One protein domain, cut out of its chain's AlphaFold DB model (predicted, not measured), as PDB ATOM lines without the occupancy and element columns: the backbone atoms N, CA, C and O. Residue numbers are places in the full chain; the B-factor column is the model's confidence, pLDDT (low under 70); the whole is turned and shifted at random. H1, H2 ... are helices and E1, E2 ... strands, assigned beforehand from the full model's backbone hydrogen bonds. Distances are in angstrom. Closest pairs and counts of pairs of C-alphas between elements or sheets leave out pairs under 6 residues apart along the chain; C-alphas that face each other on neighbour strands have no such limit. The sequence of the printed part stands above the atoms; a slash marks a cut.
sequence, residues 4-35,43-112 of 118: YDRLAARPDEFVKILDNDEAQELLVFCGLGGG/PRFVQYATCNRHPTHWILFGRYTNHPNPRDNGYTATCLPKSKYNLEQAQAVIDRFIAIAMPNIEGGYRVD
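What this domain is: This is residues 4 to 35 and 43 to 112 of the 118 residues of an uncharacterized protein of Acidobacteria bacterium (UniProt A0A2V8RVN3). A twisted five-stranded sheet makes the middle of three layers, with long H3 along one face and shorter H2 slantwise over the other. Little H1 grazes the sheet. The printed part has 102 residues, in the order H1 E1 H2 E2 E3 E4 H3 E5; the sheet, E1 E4 E3 E2 E5, is mixed, as is the class, helices and strands. It is compact, with a radius of gyration of the C-alphas of 13.2 A and spans of 37 by 27 by 21 A.

Where its parts are: Find C-alpha 4 at (6.783, -32.798, 35.480), where H1, residues 4 to 8, begins. Next come E1, 15 to 17, and H2, 20 to 29, 14.5 A long. Then read E2, 45 to 51, 20.3 A; E3, 57 to 65, 25.4 A; and E4, 74 to 81, 23.5 A. H3, 87 to 104, runs 27.0 A, and E5, 108 to 112, ends at C-alpha 112 at (-3.556, -37.044, 51.384).

How they stand to each other: E2 E3 E4 form a meander, each strand the antiparallel neighbour of the one before: look at N 49 and O 61, 3.0 A, and N 60 and O 78, 2.8 A. Edge strand E1 is antiparallel to E4 (N 17 and O 77, 2.8 A); edge strand E5 is parallel to E2 (N 111 and O 48, 2.8 A). E4, H3, E5 are a split strand-helix-strand unit, with E3 and E2 between its strands and a right-handed crossover. H3 is over E3 and E2, height 8.8 A; its closest C-alphas to E3 are Ala 90 and Trp 58, 6.8 A. On the opposite face H2, height 8.2 A, is over E4 and, only just, E3, with 3 C-alphas; Asn 20 and Tyr 75 have the closest C-alphas of H2 and E4, 4.9 A. Every O i to N i+4 pair is within hydrogen-bond range in H1 and H2, and 12 of 14 in H3.

The domain as a whole: Residues 36 to 42 are not printed; C-alphas 35 and 43 are 19.8 A apart. Of the links printed whole, none is long. Confidence is under 70 at residues 34 to 35, 43 and 101 to 112.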
ATOM      1  N   TYR A   4       6.916 -31.343  35.395       89.44
ATOM      2  CA  TYR A   4       6.783 -32.798  35.480       89.44
ATOM      3  C   TYR A   4       7.844 -33.517  34.626       89.44
ATOM      4  O   TYR A   4       8.631 -34.317  35.132       89.44
ATOM      5  N   ASP A   5       7.958 -33.149  33.350       90.75
ATOM      6  CA  ASP A   5       8.930 -33.722  32.409       90.75
ATOM      7  C   ASP A   5      10.375 -33.470  32.860       90.75
ATOM      8  O   ASP A   5      11.262 -34.313  32.730       90.75
ATOM      9  N   ARG A   6      10.616 -32.303  33.458       91.31
ATOM     10  CA  ARG A   6      11.928 -31.902  33.972       91.31
ATOM     11  C   ARG A   6      12.372 -32.716  35.191       91.31
ATOM     12  O   ARG A   6      13.579 -32.898  35.369       91.31
ATOM     13  N   LEU A   7      11.439 -33.192  36.020       92.56
ATOM     14  CA  LEU A   7      11.728 -34.144  37.099       92.56
ATOM     15  C   LEU A   7      11.993 -35.550  36.548       92.56
ATOM     16  O   LEU A   7      12.838 -36.275  37.073       92.56
ATOM     17  N   ALA A   8      11.291 -35.950  35.486       92.25
ATOM     18  CA  ALA A   8      11.550 -37.221  34.814       92.25
ATOM     19  C   ALA A   8      12.948 -37.256  34.167       92.25
ATOM     20  O   ALA A   8      13.634 -38.271  34.257       92.25
ATOM     21  N   ALA A   9      13.405 -36.137  33.595       94.44
ATOM     22  CA  ALA A   9      14.734 -36.010  32.993       94.44
ATOM     23  C   ALA A   9      15.897 -36.022  34.007       94.44
ATOM     24  O   ALA A   9      17.048 -36.197  33.612       94.44
ATOM     25  N   ARG A  10      15.619 -35.810  35.302       93.94
ATOM     26  CA  ARG A  10      16.623 -35.715  36.379       93.94
ATOM     27  C   ARG A  10      16.202 -36.563  37.584       93.94
ATOM     28  O   ARG A  10      15.924 -36.020  38.650       93.94
ATOM     29  N   PRO A  11      16.105 -37.894  37.422       95.94
ATOM     30  CA  PRO A  11      15.432 -38.780  38.375       95.94
ATOM     31  C   PRO A  11      16.118 -38.893  39.742       95.94
ATOM     32  O   PRO A  11      15.470 -39.273  40.714       95.94
ATOM     33  N   ASP A  12      17.411 -38.575  39.813       96.56
ATOM     34  CA  ASP A  12      18.247 -38.755  41.006       96.56
ATOM     35  C   ASP A  12      18.535 -37.446  41.752       96.56
ATOM     36  O   ASP A  12      19.241 -37.433  42.771       96.56
ATOM     37  N   GLU A  13      18.021 -36.327  41.246       96.06
ATOM     38  CA  GLU A  13      18.254 -35.008  41.816       96.06
ATOM     39  C   GLU A  13      17.217 -34.668  42.881       96.06
ATOM     40  O   GLU A  13      16.044 -35.003  42.791       96.06
ATOM     41  N   PHE A  14      17.657 -33.958  43.916       95.00
ATOM     42  CA  PHE A  14      16.726 -33.249  44.778       95.00
ATOM     43  C   PHE A  14      16.344 -31.942  44.089       95.00
ATOM     44  O   PHE A  14      17.227 -31.163  43.725       95.00
ATOM     45  N   VAL A  15      15.047 -31.674  43.946       95.38
ATOM     46  CA  VAL A  15      14.564 -30.473  43.252       95.38
ATOM     47  C   VAL A  15      13.607 -29.696  44.144       95.38
ATOM     48  O   VAL A  15      12.661 -30.251  44.703       95.38
ATOM     49  N   LYS A  16      13.833 -28.385  44.253       93.75
ATOM     50  CA  LYS A  16      12.924 -27.449  44.919       93.75
ATOM     51  C   LYS A  16      12.354 -26.482  43.890       93.75
ATOM     52  O   LYS A  16      13.111 -25.851  43.160       93.75
ATOM     53  N   ILE A  17      11.035 -26.354  43.870       94.00
ATOM     54  CA  ILE A  17      10.295 -25.432  43.012       94.00
ATOM     55  C   ILE A  17       9.732 -24.335  43.909       94.00
ATOM     56  O   ILE A  17       8.933 -24.606  44.810       94.00
ATOM     57  N   LEU A  18      10.213 -23.113  43.694       91.81
ATOM     58  CA  LEU A  18       9.810 -21.911  44.431       91.81
ATOM     59  C   LEU A  18       8.956 -20.962  43.591       91.81
ATOM     60  O   LEU A  18       8.349 -20.049  44.140       91.81
ATOM     61  N   ASP A  19       8.948 -21.159  42.275       93.31
ATOM     62  CA  ASP A  19       8.077 -20.419  41.380       93.31
ATOM     63  C   ASP A  19       6.636 -20.904  41.559       93.31
ATOM     64  O   ASP A  19       6.363 -22.110  41.530       93.31
ATOM     65  N   ASN A  20       5.732 -19.955  41.804       91.75
ATOM     66  CA  ASN A  20       4.346 -20.247  42.137       91.75
ATOM     67  C   ASN A  20       3.633 -20.984  40.996       91.75
ATOM     68  O   ASN A  20       2.934 -21.968  41.247       91.75
ATOM     69  N   ASP A  21       3.825 -20.529  39.762       92.12
ATOM     70  CA  ASP A  21       3.104 -21.039  38.599       92.12
ATOM     71  C   ASP A  21       3.634 -22.426  38.225       92.12
ATOM     72  O   ASP A  21       2.858 -23.344  37.957       92.12
ATOM     73  N   GLU A  22       4.950 -22.627  38.327       93.75
ATOM     74  CA  GLU A  22       5.578 -23.936  38.148       93.75
ATOM     75  C   GLU A  22       5.102 -24.955  39.203       93.75
ATOM     76  O   GLU A  22       4.809 -26.113  38.886       93.75
ATOM     77  N   ALA A  23       4.983 -24.539  40.469       93.25
ATOM     78  CA  ALA A  23       4.483 -25.405  41.534       93.25
ATOM     79  C   ALA A  23       2.995 -25.746  41.341       93.25
ATOM     80  O   ALA A  23       2.592 -26.887  41.584       93.25
ATOM     81  N   GLN A  24       2.184 -24.786  40.885       91.50
ATOM     82  CA  GLN A  24       0.775 -25.006  40.550       91.50
ATOM     83  C   GLN A  24       0.607 -25.952  39.361       91.50
ATOM     84  O   GLN A  24      -0.228 -26.855  39.419       91.50
ATOM     85  N   GLU A  25       1.410 -25.792  38.311       92.00
ATOM     86  CA  GLU A  25       1.413 -26.696  37.162       92.00
ATOM     87  C   GLU A  25       1.706 -28.137  37.615       92.00
ATOM     88  O   GLU A  25       0.941 -29.061  37.321       92.00
ATOM     89  N   LEU A  26       2.762 -28.337  38.414       92.25
ATOM     90  CA  LEU A  26       3.116 -29.658  38.936       92.25
ATOM     91  C   LEU A  26       2.018 -30.247  39.839       92.25
ATOM     92  O   LEU A  26       1.757 -31.452  39.800       92.25
ATOM     93  N   LEU A  27       1.345 -29.408  40.630       90.19
ATOM     94  CA  LEU A  27       0.220 -29.811  41.473       90.19
ATOM     95  C   LEU A  27      -0.946 -30.364  40.641       90.19
ATOM     96  O   LEU A  27      -1.540 -31.384  41.009       90.19
ATOM     97  N   VAL A  28      -1.256 -29.719  39.513       89.12
ATOM     98  CA  VAL A  28      -2.291 -30.166  38.571       89.12
ATOM     99  C   VAL A  28      -1.917 -31.514  37.962       89.12
ATOM    100  O   VAL A  28      -2.741 -32.429  37.985       89.12
ATOM    101  N   PHE A  29      -0.670 -31.696  37.514       89.25
ATOM    102  CA  PHE A  29      -0.198 -32.988  36.995       89.25
ATOM    103  C   PHE A  29      -0.216 -34.109  38.044       89.25
ATOM    104  O   PHE A  29      -0.426 -35.275  37.715       89.25
ATOM    105  N   CYS A  30      -0.055 -33.764  39.320       86.75
ATOM    106  CA  CYS A  30      -0.230 -34.694  40.433       86.75
ATOM    107  C   CYS A  30      -1.701 -34.994  40.777       86.75
ATOM    108  O   CYS A  30      -1.960 -35.816  41.658       86.75
ATOM    109  N   GLY A  31      -2.668 -34.359  40.103       85.25
ATOM    110  CA  GLY A  31      -4.099 -34.516  40.368       85.25
ATOM    111  C   GLY A  31      -4.554 -33.865  41.675       85.25
ATOM    112  O   GLY A  31      -5.561 -34.282  42.240       85.25
ATOM    113  N   LEU A  32      -3.810 -32.872  42.180       81.62
ATOM    114  CA  LEU A  32      -4.035 -32.244  43.490       81.62
ATOM    115  C   LEU A  32      -4.557 -30.806  43.421       81.62
ATOM    116  O   LEU A  32      -4.680 -30.154  44.457       81.62
ATOM    117  N   GLY A  33      -4.914 -30.319  42.229       72.06
ATOM    118  CA  GLY A  33      -5.347 -28.933  42.008       72.06
ATOM    119  C   GLY A  33      -6.521 -28.461  42.881       72.06
ATOM    120  O   GLY A  33      -6.618 -27.272  43.164       72.06
ATOM    121  N   GLY A  34      -7.380 -29.375  43.351       66.19
ATOM    122  CA  GLY A  34      -8.534 -29.064  44.210       66.19
ATOM    123  C   GLY A  34      -8.354 -29.365  45.705       66.19
ATOM    124  O   GLY A  34      -9.285 -29.157  46.474       66.19
ATOM    125  N   GLY A  35      -7.196 -29.879  46.134       69.12
ATOM    126  CA  GLY A  35      -7.015 -30.409  47.494       69.12
ATOM    127  C   GLY A  35      -6.830 -29.357  48.593       69.12
ATOM    128  O   GLY A  35      -6.903 -29.683  49.776       69.12
ATOM    129  N   PRO A  43      -4.040 -16.483  60.525       69.38
ATOM    130  CA  PRO A  43      -2.796 -15.795  60.182       69.38
ATOM    131  C   PRO A  43      -1.710 -16.805  59.789       69.38
ATOM    132  O   PRO A  43      -1.575 -17.828  60.454       69.38
ATOM    133  N   ARG A  44      -0.918 -16.514  58.742       74.38
ATOM    134  CA  ARG A  44       0.250 -17.323  58.312       74.38
ATOM    135  C   ARG A  44      -0.036 -18.826  58.311       74.38
ATOM    136  O   ARG A  44       0.472 -19.573  59.146       74.38
ATOM    137  N   PHE A  45      -0.893 -19.251  57.394       78.75
ATOM    138  CA  PHE A  45      -1.400 -20.612  57.329       78.75
ATOM    139  C   PHE A  45      -0.772 -21.373  56.167       78.75
ATOM    140  O   PHE A  45      -0.750 -20.876  55.037       78.75
ATOM    141  N   VAL A  46      -0.301 -22.593  56.440       83.88
ATOM    142  CA  VAL A  46       0.278 -23.471  55.420       83.88
ATOM    143  C   VAL A  46      -0.482 -24.781  55.320       83.88
ATOM    144  O   VAL A  46      -0.918 -25.360  56.313       83.88
ATOM    145  N   GLN A  47      -0.617 -25.277  54.103       84.88
ATOM    146  CA  GLN A  47      -1.250 -26.555  53.816       84.88
ATOM    147  C   GLN A  47      -0.270 -27.407  53.044       84.88
ATOM    148  O   GLN A  47       0.386 -26.904  52.131       84.88
ATOM    149  N   TYR A  48      -0.193 -28.686  53.386       86.62
ATOM    150  CA  TYR A  48       0.733 -29.595  52.735       86.62
ATOM    151  C   TYR A  48      -0.011 -30.710  52.031       86.62
ATOM    152  O   TYR A  48      -0.948 -31.275  52.584       86.62
ATOM    153  N   ALA A  49       0.438 -31.058  50.832       86.88
ATOM    154  CA  ALA A  49      -0.054 -32.218  50.104       86.88
ATOM    155  C   ALA A  49       1.127 -33.049  49.619       86.88
ATOM    156  O   ALA A  49       2.161 -32.499  49.248       86.88
ATOM    157  N   THR A  50       0.981 -34.372  49.602       88.81
ATOM    158  CA  THR A  50       2.026 -35.259  49.074       88.81
ATOM    159  C   THR A  50       1.547 -35.967  47.817       88.81
ATOM    160  O   THR A  50       0.403 -36.403  47.738       88.81
ATOM    161  N   CYS A  51       2.421 -36.083  46.823       88.50
ATOM    162  CA  CYS A  51       2.188 -36.804  45.580       88.50
ATOM    163  C   CYS A  51       3.249 -37.895  45.437       88.50
ATOM    164  O   CYS A  51       4.444 -37.630  45.305       88.50
ATOM    165  N   ASN A  52       2.796 -39.146  45.479       88.62
ATOM    166  CA  ASN A  52       3.630 -40.343  45.362       88.62
ATOM    167  C   ASN A  52       3.568 -40.985  43.964       88.62
ATOM    168  O   ASN A  52       4.327 -41.916  43.687       88.62
ATOM    169  N   ARG A  53       2.673 -40.504  43.091       87.31
ATOM    170  CA  ARG A  53       2.412 -41.077  41.761       87.31
ATOM    171  C   ARG A  53       3.462 -40.699  40.719       87.31
ATOM    172  O   ARG A  53       3.556 -41.374  39.702       87.31
ATOM    173  N   HIS A  54       4.255 -39.654  40.961       90.88
ATOM    174  CA  HIS A  54       5.345 -39.297  40.055       90.88
ATOM    175  C   HIS A  54       6.343 -40.466  39.951       90.88
ATOM    176  O   HIS A  54       6.722 -41.027  40.985       90.88
ATOM    177  N   PRO A  55       6.788 -40.863  38.745       93.38
ATOM    178  CA  PRO A  55       7.594 -42.072  38.569       93.38
ATOM    179  C   PRO A  55       8.950 -41.995  39.275       93.38
ATOM    180  O   PRO A  55       9.416 -42.997  39.807       93.38
ATOM    181  N   THR A  56       9.554 -40.806  39.341       96.19
ATOM    182  CA  THR A  56      10.936 -40.635  39.824       96.19
ATOM    183  C   THR A  56      11.053 -39.930  41.174       96.19
ATOM    184  O   THR A  56      12.117 -39.977  41.775       96.19
ATOM    185  N   HIS A  57       9.985 -39.308  41.692       96.38
ATOM    186  CA  HIS A  57      10.067 -38.457  42.887       96.38
ATOM    187  C   HIS A  57       8.907 -38.684  43.862       96.38
ATOM    188  O   HIS A  57       7.787 -38.999  43.460       96.38
ATOM    189  N   TRP A  58       9.174 -38.478  45.149       94.38
ATOM    190  CA  TRP A  58       8.174 -38.170  46.167       94.38
ATOM    191  C   TRP A  58       8.046 -36.653  46.251       94.38
ATOM    192  O   TRP A  58       9.041 -35.968  46.484       94.38
ATOM    193  N   ILE A  59       6.850 -36.114  46.041       93.25
ATOM    194  CA  ILE A  59       6.657 -34.667  45.937       93.25
ATOM    195  C   ILE A  59       5.848 -34.183  47.136       93.25
ATOM    196  O   ILE A  59       4.779 -34.713  47.421       93.25
ATOM    197  N   LEU A  60       6.355 -33.163  47.820       92.06
ATOM    198  CA  LEU A  60       5.671 -32.412  48.865       92.06
ATOM    199  C   LEU A  60       5.328 -31.029  48.324       92.06
ATOM    200  O   LEU A  60       6.225 -30.258  47.998       92.06
ATOM    201  N   PHE A  61       4.049 -30.697  48.284       91.56
ATOM    202  CA  PHE A  61       3.565 -29.355  47.996       91.56
ATOM    203  C   PHE A  61       3.293 -28.604  49.289       91.56
ATOM    204  O   PHE A  61       2.744 -29.184  50.225       91.56
ATOM    205  N   GLY A  62       3.620 -27.315  49.311       89.50
ATOM    206  CA  GLY A  62       3.225 -26.384  50.361       89.50
ATOM    207  C   GLY A  62       2.451 -25.217  49.761       89.50
ATOM    208  O   GLY A  62       2.957 -24.564  48.850       89.50
ATOM    209  N   ARG A  63       1.248 -24.947  50.271       89.62
ATOM    210  CA  ARG A  63       0.471 -23.740  49.970       89.62
ATOM    211  C   ARG A  63       0.531 -22.793  51.159       89.62
ATOM    212  O   ARG A  63       0.001 -23.128  52.214       89.62
ATOM    213  N   TYR A  64       1.117 -21.621  50.970       87.94
ATOM    214  CA  TYR A  64       1.299 -20.587  51.983       87.94
ATOM    215  C   TYR A  64       0.266 -19.478  51.780       87.94
ATOM    216  O   TYR A  64       0.069 -18.995  50.663       87.94
ATOM    217  N   THR A  65      -0.426 -19.095  52.850       87.06
ATOM    218  CA  THR A  65      -1.521 -18.117  52.814       87.06
ATOM    219  C   THR A  65      -1.493 -17.192  54.027       87.06
ATOM    220  O   THR A  65      -1.019 -17.563  55.100       87.06
ATOM    221  N   ASN A  66      -2.034 -15.983  53.865       85.88
ATOM    222  CA  ASN A  66      -2.160 -14.969  54.915       85.88
ATOM    223  C   ASN A  66      -0.818 -14.563  55.561       85.88
ATOM    224  O   ASN A  66      -0.776 -14.178  56.733       85.88
ATOM    225  N   HIS A  67       0.285 -14.650  54.811       83.31
ATOM    226  CA  HIS A  67       1.561 -14.052  55.195       83.31
ATOM    227  C   HIS A  67       1.545 -12.539  54.911       83.31
ATOM    228  O   HIS A  67       1.072 -12.144  53.840       83.31
ATOM    229  N   PRO A  68       2.077 -11.688  55.818       84.81
ATOM    230  CA  PRO A  68       2.069 -10.229  55.651       84.81
ATOM    231  C   PRO A  68       2.776  -9.741  54.387       84.81
ATOM    232  O   PRO A  68       2.363  -8.758  53.780       84.81
ATOM    233  N   ASN A  69       3.848 -10.425  53.995       86.19
ATOM    234  CA  ASN A  69       4.545 -10.167  52.749       86.19
ATOM    235  C   ASN A  69       3.891 -11.002  51.635       86.19
ATOM    236  O   ASN A  69       3.923 -12.234  51.704       86.19
ATOM    237  N   PRO A  70       3.334 -10.372  50.584       85.00
ATOM    238  CA  PRO A  70       2.679 -11.085  49.491       85.00
ATOM    239  C   PRO A  70       3.560 -12.140  48.819       85.00
ATOM    240  O   PRO A  70       3.038 -13.165  48.396       85.00
ATOM    241  N   ARG A  71       4.882 -11.925  48.772       84.94
ATOM    242  CA  ARG A  71       5.847 -12.850  48.151       84.94
ATOM    243  C   ARG A  71       6.034 -14.163  48.913       84.94
ATOM    244  O   ARG A  71       6.550 -15.111  48.339       84.94
ATOM    245  N   ASP A  72       5.623 -14.206  50.177       84.75
ATOM    246  CA  ASP A  72       5.708 -15.409  51.011       84.75
ATOM    247  C   ASP A  72       4.437 -16.270  50.898       84.75
ATOM    248  O   ASP A  72       4.348 -17.333  51.509       84.75
ATOM    249  N   ASN A  73       3.436 -15.811  50.137       87.56
ATOM    250  CA  ASN A  73       2.231 -16.571  49.821       87.56
ATOM    251  C   ASN A  73       2.380 -17.282  48.470       87.56
ATOM    252  O   ASN A  73       3.151 -16.854  47.614       87.56
ATOM    253  N   GLY A  74       1.584 -18.329  48.254       90.88
ATOM    254  CA  GLY A  74       1.559 -19.083  46.999       90.88
ATOM    255  C   GLY A  74       1.906 -20.553  47.191       90.88
ATOM    256  O   GLY A  74       1.699 -21.114  48.269       90.88
ATOM    257  N   TYR A  75       2.396 -21.184  46.131       92.00
ATOM    258  CA  TYR A  75       2.705 -22.610  46.096       92.00
ATOM    259  C   TYR A  75       4.203 -22.856  45.963       92.00
ATOM    260  O   TYR A  75       4.908 -22.160  45.241       92.00
ATOM    261  N   THR A  76       4.680 -23.899  46.634       93.12
ATOM    262  CA  THR A  76       6.027 -24.441  46.445       93.12
ATOM    263  C   THR A  76       5.965 -25.959  46.367       93.12
ATOM    264  O   THR A  76       5.010 -26.574  46.855       93.12
ATOM    265  N   ALA A  77       6.993 -26.574  45.785       93.62
ATOM    266  CA  ALA A  77       7.154 -28.020  45.786       93.62
ATOM    267  C   ALA A  77       8.580 -28.427  46.175       93.62
ATOM    268  O   ALA A  77       9.566 -27.808  45.778       93.62
ATOM    269  N   THR A  78       8.689 -29.496  46.952       94.00
ATOM    270  CA  THR A  78       9.945 -30.163  47.291       94.00
ATOM    271  C   THR A  78       9.876 -31.595  46.787       94.00
ATOM    272  O   THR A  78       8.981 -32.345  47.169       94.00
ATOM    273  N   CYS A  79      10.808 -31.968  45.917       95.19
ATOM    274  CA  CYS A  79      10.808 -33.236  45.203       95.19
ATOM    275  C   CYS A  79      12.011 -34.070  45.657       95.19
ATOM    276  O   CYS A  79      13.162 -33.713  45.401       95.19
ATOM    277  N   LEU A  80      11.736 -35.181  46.338       96.06
ATOM    278  CA  LEU A  80      12.728 -36.144  46.812       96.06
ATOM    279  C   LEU A  80      12.885 -37.271  45.780       96.06
ATOM    280  O   LEU A  80      11.880 -37.899  45.450       96.06
ATOM    281  N   PRO A  81      14.095 -37.583  45.293       97.06
ATOM    282  CA  PRO A  81      14.284 -38.628  44.291       97.06
ATOM    283  C   PRO A  81      14.053 -40.021  44.890       97.06
ATOM    284  O   PRO A  81      14.612 -40.377  45.931       97.06
ATOM    285  N   LYS A  82      13.255 -40.846  44.211       96.62
ATOM    286  CA  LYS A  82      12.917 -42.214  44.644       96.62
ATOM    287  C   LYS A  82      14.118 -43.156  44.655       96.62
ATOM    288  O   LYS A  82      14.110 -44.135  45.392       96.62
ATOM    289  N   SER A  83      15.155 -42.856  43.881       96.56
ATOM    290  CA  SER A  83      16.401 -43.626  43.878       96.56
ATOM    291  C   SER A  83      17.203 -43.495  45.175       96.56
ATOM    292  O   SER A  83      18.011 -44.369  45.477       96.56
ATOM    293  N   LYS A  84      16.980 -42.430  45.960       96.25
ATOM    294  CA  LYS A  84      17.697 -42.168  47.222       96.25
ATOM    295  C   LYS A  84      16.848 -42.377  48.469       96.25
ATOM    296  O   LYS A  84      17.402 -42.513  49.556       96.25
ATOM    297  N   TYR A  85      15.526 -42.378  48.322       94.44
ATOM    298  CA  TYR A  85      14.589 -42.477  49.433       94.44
ATOM    299  C   TYR A  85      13.515 -43.509  49.120       94.44
ATOM    300  O   TYR A  85      12.813 -43.397  48.114       94.44
ATOM    301  N   ASN A  86      13.323 -44.470  50.020       92.75
ATOM    302  CA  ASN A  86      12.093 -45.255  50.033       92.75
ATOM    303  C   ASN A  86      10.925 -44.416  50.603       92.75
ATOM    304  O   ASN A  86      11.120 -43.291  51.069       92.75
ATOM    305  N   LEU A  87       9.703 -44.955  50.561       88.19
ATOM    306  CA  LEU A  87       8.505 -44.236  51.008       88.19
ATOM    307  C   LEU A  87       8.586 -43.799  52.481       88.19
ATOM    308  O   LEU A  87       8.230 -42.669  52.796       88.19
ATOM    309  N   GLU A  88       9.061 -44.671  53.370       91.00
ATOM    310  CA  GLU A  88       9.160 -44.390  54.808       91.00
ATOM    311  C   GLU A  88      10.177 -43.277  55.091       91.00
ATOM    312  O   GLU A  88       9.892 -42.328  55.819       91.00
ATOM    313  N   GLN A  89      11.339 -43.336  54.440       92.94
ATOM    314  CA  GLN A  89      12.366 -42.304  54.544       92.94
ATOM    315  C   GLN A  89      11.872 -40.966  53.991       92.94
ATOM    316  O   GLN A  89      12.085 -39.925  54.611       92.94
ATOM    317  N   ALA A  90      11.189 -40.981  52.842       90.62
ATOM    318  CA  ALA A  90      10.598 -39.780  52.268       90.62
ATOM    319  C   ALA A  90       9.542 -39.183  53.203       90.62
ATOM    320  O   ALA A  90       9.528 -37.972  53.419       90.62
ATOM    321  N   GLN A  91       8.710 -40.030  53.810       87.94
ATOM    322  CA  GLN A  91       7.706 -39.614  54.777       87.94
ATOM    323  C   GLN A  91       8.341 -38.958  56.008       87.94
ATOM    324  O   GLN A  91       7.945 -37.855  56.373       87.94
ATOM    325  N   ALA A  92       9.384 -39.563  56.578       90.12
ATOM    326  CA  ALA A  92      10.103 -38.996  57.718       90.12
ATOM    327  C   ALA A  92      10.745 -37.635  57.391       90.12
ATOM    328  O   ALA A  92      10.722 -36.712  58.209       90.12
ATOM    329  N   VAL A  93      11.296 -37.481  56.181       89.50
ATOM    330  CA  VAL A  93      11.831 -36.196  55.705       89.50
ATOM    331  C   VAL A  93      10.715 -35.155  55.589       89.50
ATOM    332  O   VAL A  93      10.885 -34.028  56.052       89.50
ATOM    333  N   ILE A  94       9.569 -35.528  55.017       85.44
ATOM    334  CA  ILE A  94       8.393 -34.659  54.879       85.44
ATOM    335  C   ILE A  94       7.873 -34.216  56.248       85.44
ATOM    336  O   ILE A  94       7.672 -33.023  56.464       85.44
ATOM    337  N   ASP A  95       7.715 -35.145  57.189       84.88
ATOM    338  CA  ASP A  95       7.223 -34.841  58.533       84.88
ATOM    339  C   ASP A  95       8.174 -33.887  59.262       84.88
ATOM    340  O   ASP A  95       7.735 -32.944  59.921       84.88
ATOM    341  N   ARG A  96       9.488 -34.050  59.065       85.62
ATOM    342  CA  ARG A  96      10.489 -33.116  59.589       85.62
ATOM    343  C   ARG A  96      10.395 -31.732  58.941       85.62
ATOM    344  O   ARG A  96      10.513 -30.738  59.653       85.62
ATOM    345  N   PHE A  97      10.173 -31.643  57.628       82.06
ATOM    346  CA  PHE A  97       9.950 -30.360  56.947       82.06
ATOM    347  C   PHE A  97       8.729 -29.635  57.512       82.06
ATOM    348  O   PHE A  97       8.812 -28.450  57.840       82.06
ATOM    349  N   ILE A  98       7.623 -30.361  57.669       78.12
ATOM    350  CA  ILE A  98       6.387 -29.839  58.246       78.12
ATOM    351  C   ILE A  98       6.651 -29.358  59.679       78.12
ATOM    352  O   ILE A  98       6.328 -28.217  60.002       78.12
ATOM    353  N   ALA A  99       7.318 -30.165  60.507       78.00
ATOM    354  CA  ALA A  99       7.639 -29.817  61.890       78.00
ATOM    355  C   ALA A  99       8.574 -28.605  62.030       78.00
ATOM    356  O   ALA A  99       8.483 -27.904  63.028       78.00
ATOM    357  N   ILE A 100       9.459 -28.328  61.066       76.75
ATOM    358  CA  ILE A 100      10.315 -27.123  61.073       76.75
ATOM    359  C   ILE A 100       9.532 -25.883  60.631       76.75
ATOM    360  O   ILE A 100       9.757 -24.789  61.147       76.75
ATOM    361  N   ALA A 101       8.609 -26.038  59.684       68.94
ATOM    362  CA  ALA A 101       7.787 -24.932  59.210       68.94
ATOM    363  C   ALA A 101       6.687 -24.546  60.217       68.94
ATOM    364  O   ALA A 101       6.387 -23.366  60.378       68.94
ATOM    365  N   MET A 102       6.112 -25.522  60.923       64.12
ATOM    366  CA  MET A 102       4.984 -25.339  61.841       64.12
ATOM    367  C   MET A 102       5.208 -24.501  63.116       64.12
ATOM    368  O   MET A 102       4.254 -23.832  63.496       64.12
ATOM    369  N   PRO A 103       6.372 -24.440  63.798       56.75
ATOM    370  CA  PRO A 103       6.513 -23.642  65.023       56.75
ATOM    371  C   PRO A 103       6.263 -22.141  64.819       56.75
ATOM    372  O   PRO A 103       5.993 -21.440  65.786       56.75
ATOM    373  N   ASN A 104       6.313 -21.657  63.573       55.53
ATOM    374  CA  ASN A 104       6.056 -20.260  63.213       55.53
ATOM    375  C   ASN A 104       4.719 -20.050  62.472       55.53
ATOM    376  O   ASN A 104       4.461 -18.953  61.973       55.53
ATOM    377  N   ILE A 105       3.893 -21.094  62.354       59.44
ATOM    378  CA  ILE A 105       2.670 -21.119  61.545       59.44
ATOM    379  C   ILE A 105       1.513 -21.556  62.448       59.44
ATOM    380  O   ILE A 105       1.530 -22.639  63.023       59.44
ATOM    381  N   GLU A 106       0.472 -20.729  62.552       58.34
ATOM    382  CA  GLU A 106      -0.651 -20.910  63.494       58.34
ATOM    383  C   GLU A 106      -1.626 -22.039  63.086       58.34
ATOM    384  O   GLU A 106      -2.692 -22.231  63.674       58.34
ATOM    385  N   GLY A 107      -1.258 -22.840  62.083       57.69
ATOM    386  CA  GLY A 107      -1.926 -24.086  61.746       57.69
ATOM    387  C   GLY A 107      -1.399 -24.719  60.464       57.69
ATOM    388  O   GLY A 107      -0.927 -24.039  59.559       57.69
ATOM    389  N   GLY A 108      -1.553 -26.035  60.355       57.72
ATOM    390  CA  GLY A 108      -1.418 -26.728  59.084       57.72
ATOM    391  C   GLY A 108      -2.157 -28.053  59.096       57.72
ATOM    392  O   GLY A 108      -2.440 -28.612  60.154       57.72
ATOM    393  N   TYR A 109      -2.515 -28.525  57.911       65.44
ATOM    394  CA  TYR A 109      -3.120 -29.835  57.728       65.44
ATOM    395  C   TYR A 109      -2.526 -30.512  56.503       65.44
ATOM    396  O   TYR A 109      -2.049 -29.863  55.565       65.44
ATOM    397  N   ARG A 110      -2.539 -31.839  56.560       66.38
ATOM    398  CA  ARG A 110      -2.067 -32.718  55.506       66.38
ATOM    399  C   ARG A 110      -3.239 -33.095  54.608       66.38
ATOM    400  O   ARG A 110      -4.273 -33.548  55.089       66.38
ATOM    401  N   VAL A 111      -3.059 -32.908  53.308       64.06
ATOM    402  CA  VAL A 111      -3.956 -33.360  52.249       64.06
ATOM    403  C   VAL A 111      -3.357 -34.633  51.668       64.06
ATOM    404  O   VAL A 111      -2.325 -34.601  50.993       64.06
ATOM    405  N   ASP A 112      -3.986 -35.770  51.946       61.38
ATOM    406  CA  ASP A 112      -3.556 -37.044  51.384       61.38
ATOM    407  C   ASP A 112      -4.197 -37.275  50.016       61.38
ATOM    408  O   ASP A 112      -5.389 -37.547  49.893       61.38
TER     409      ASP A 112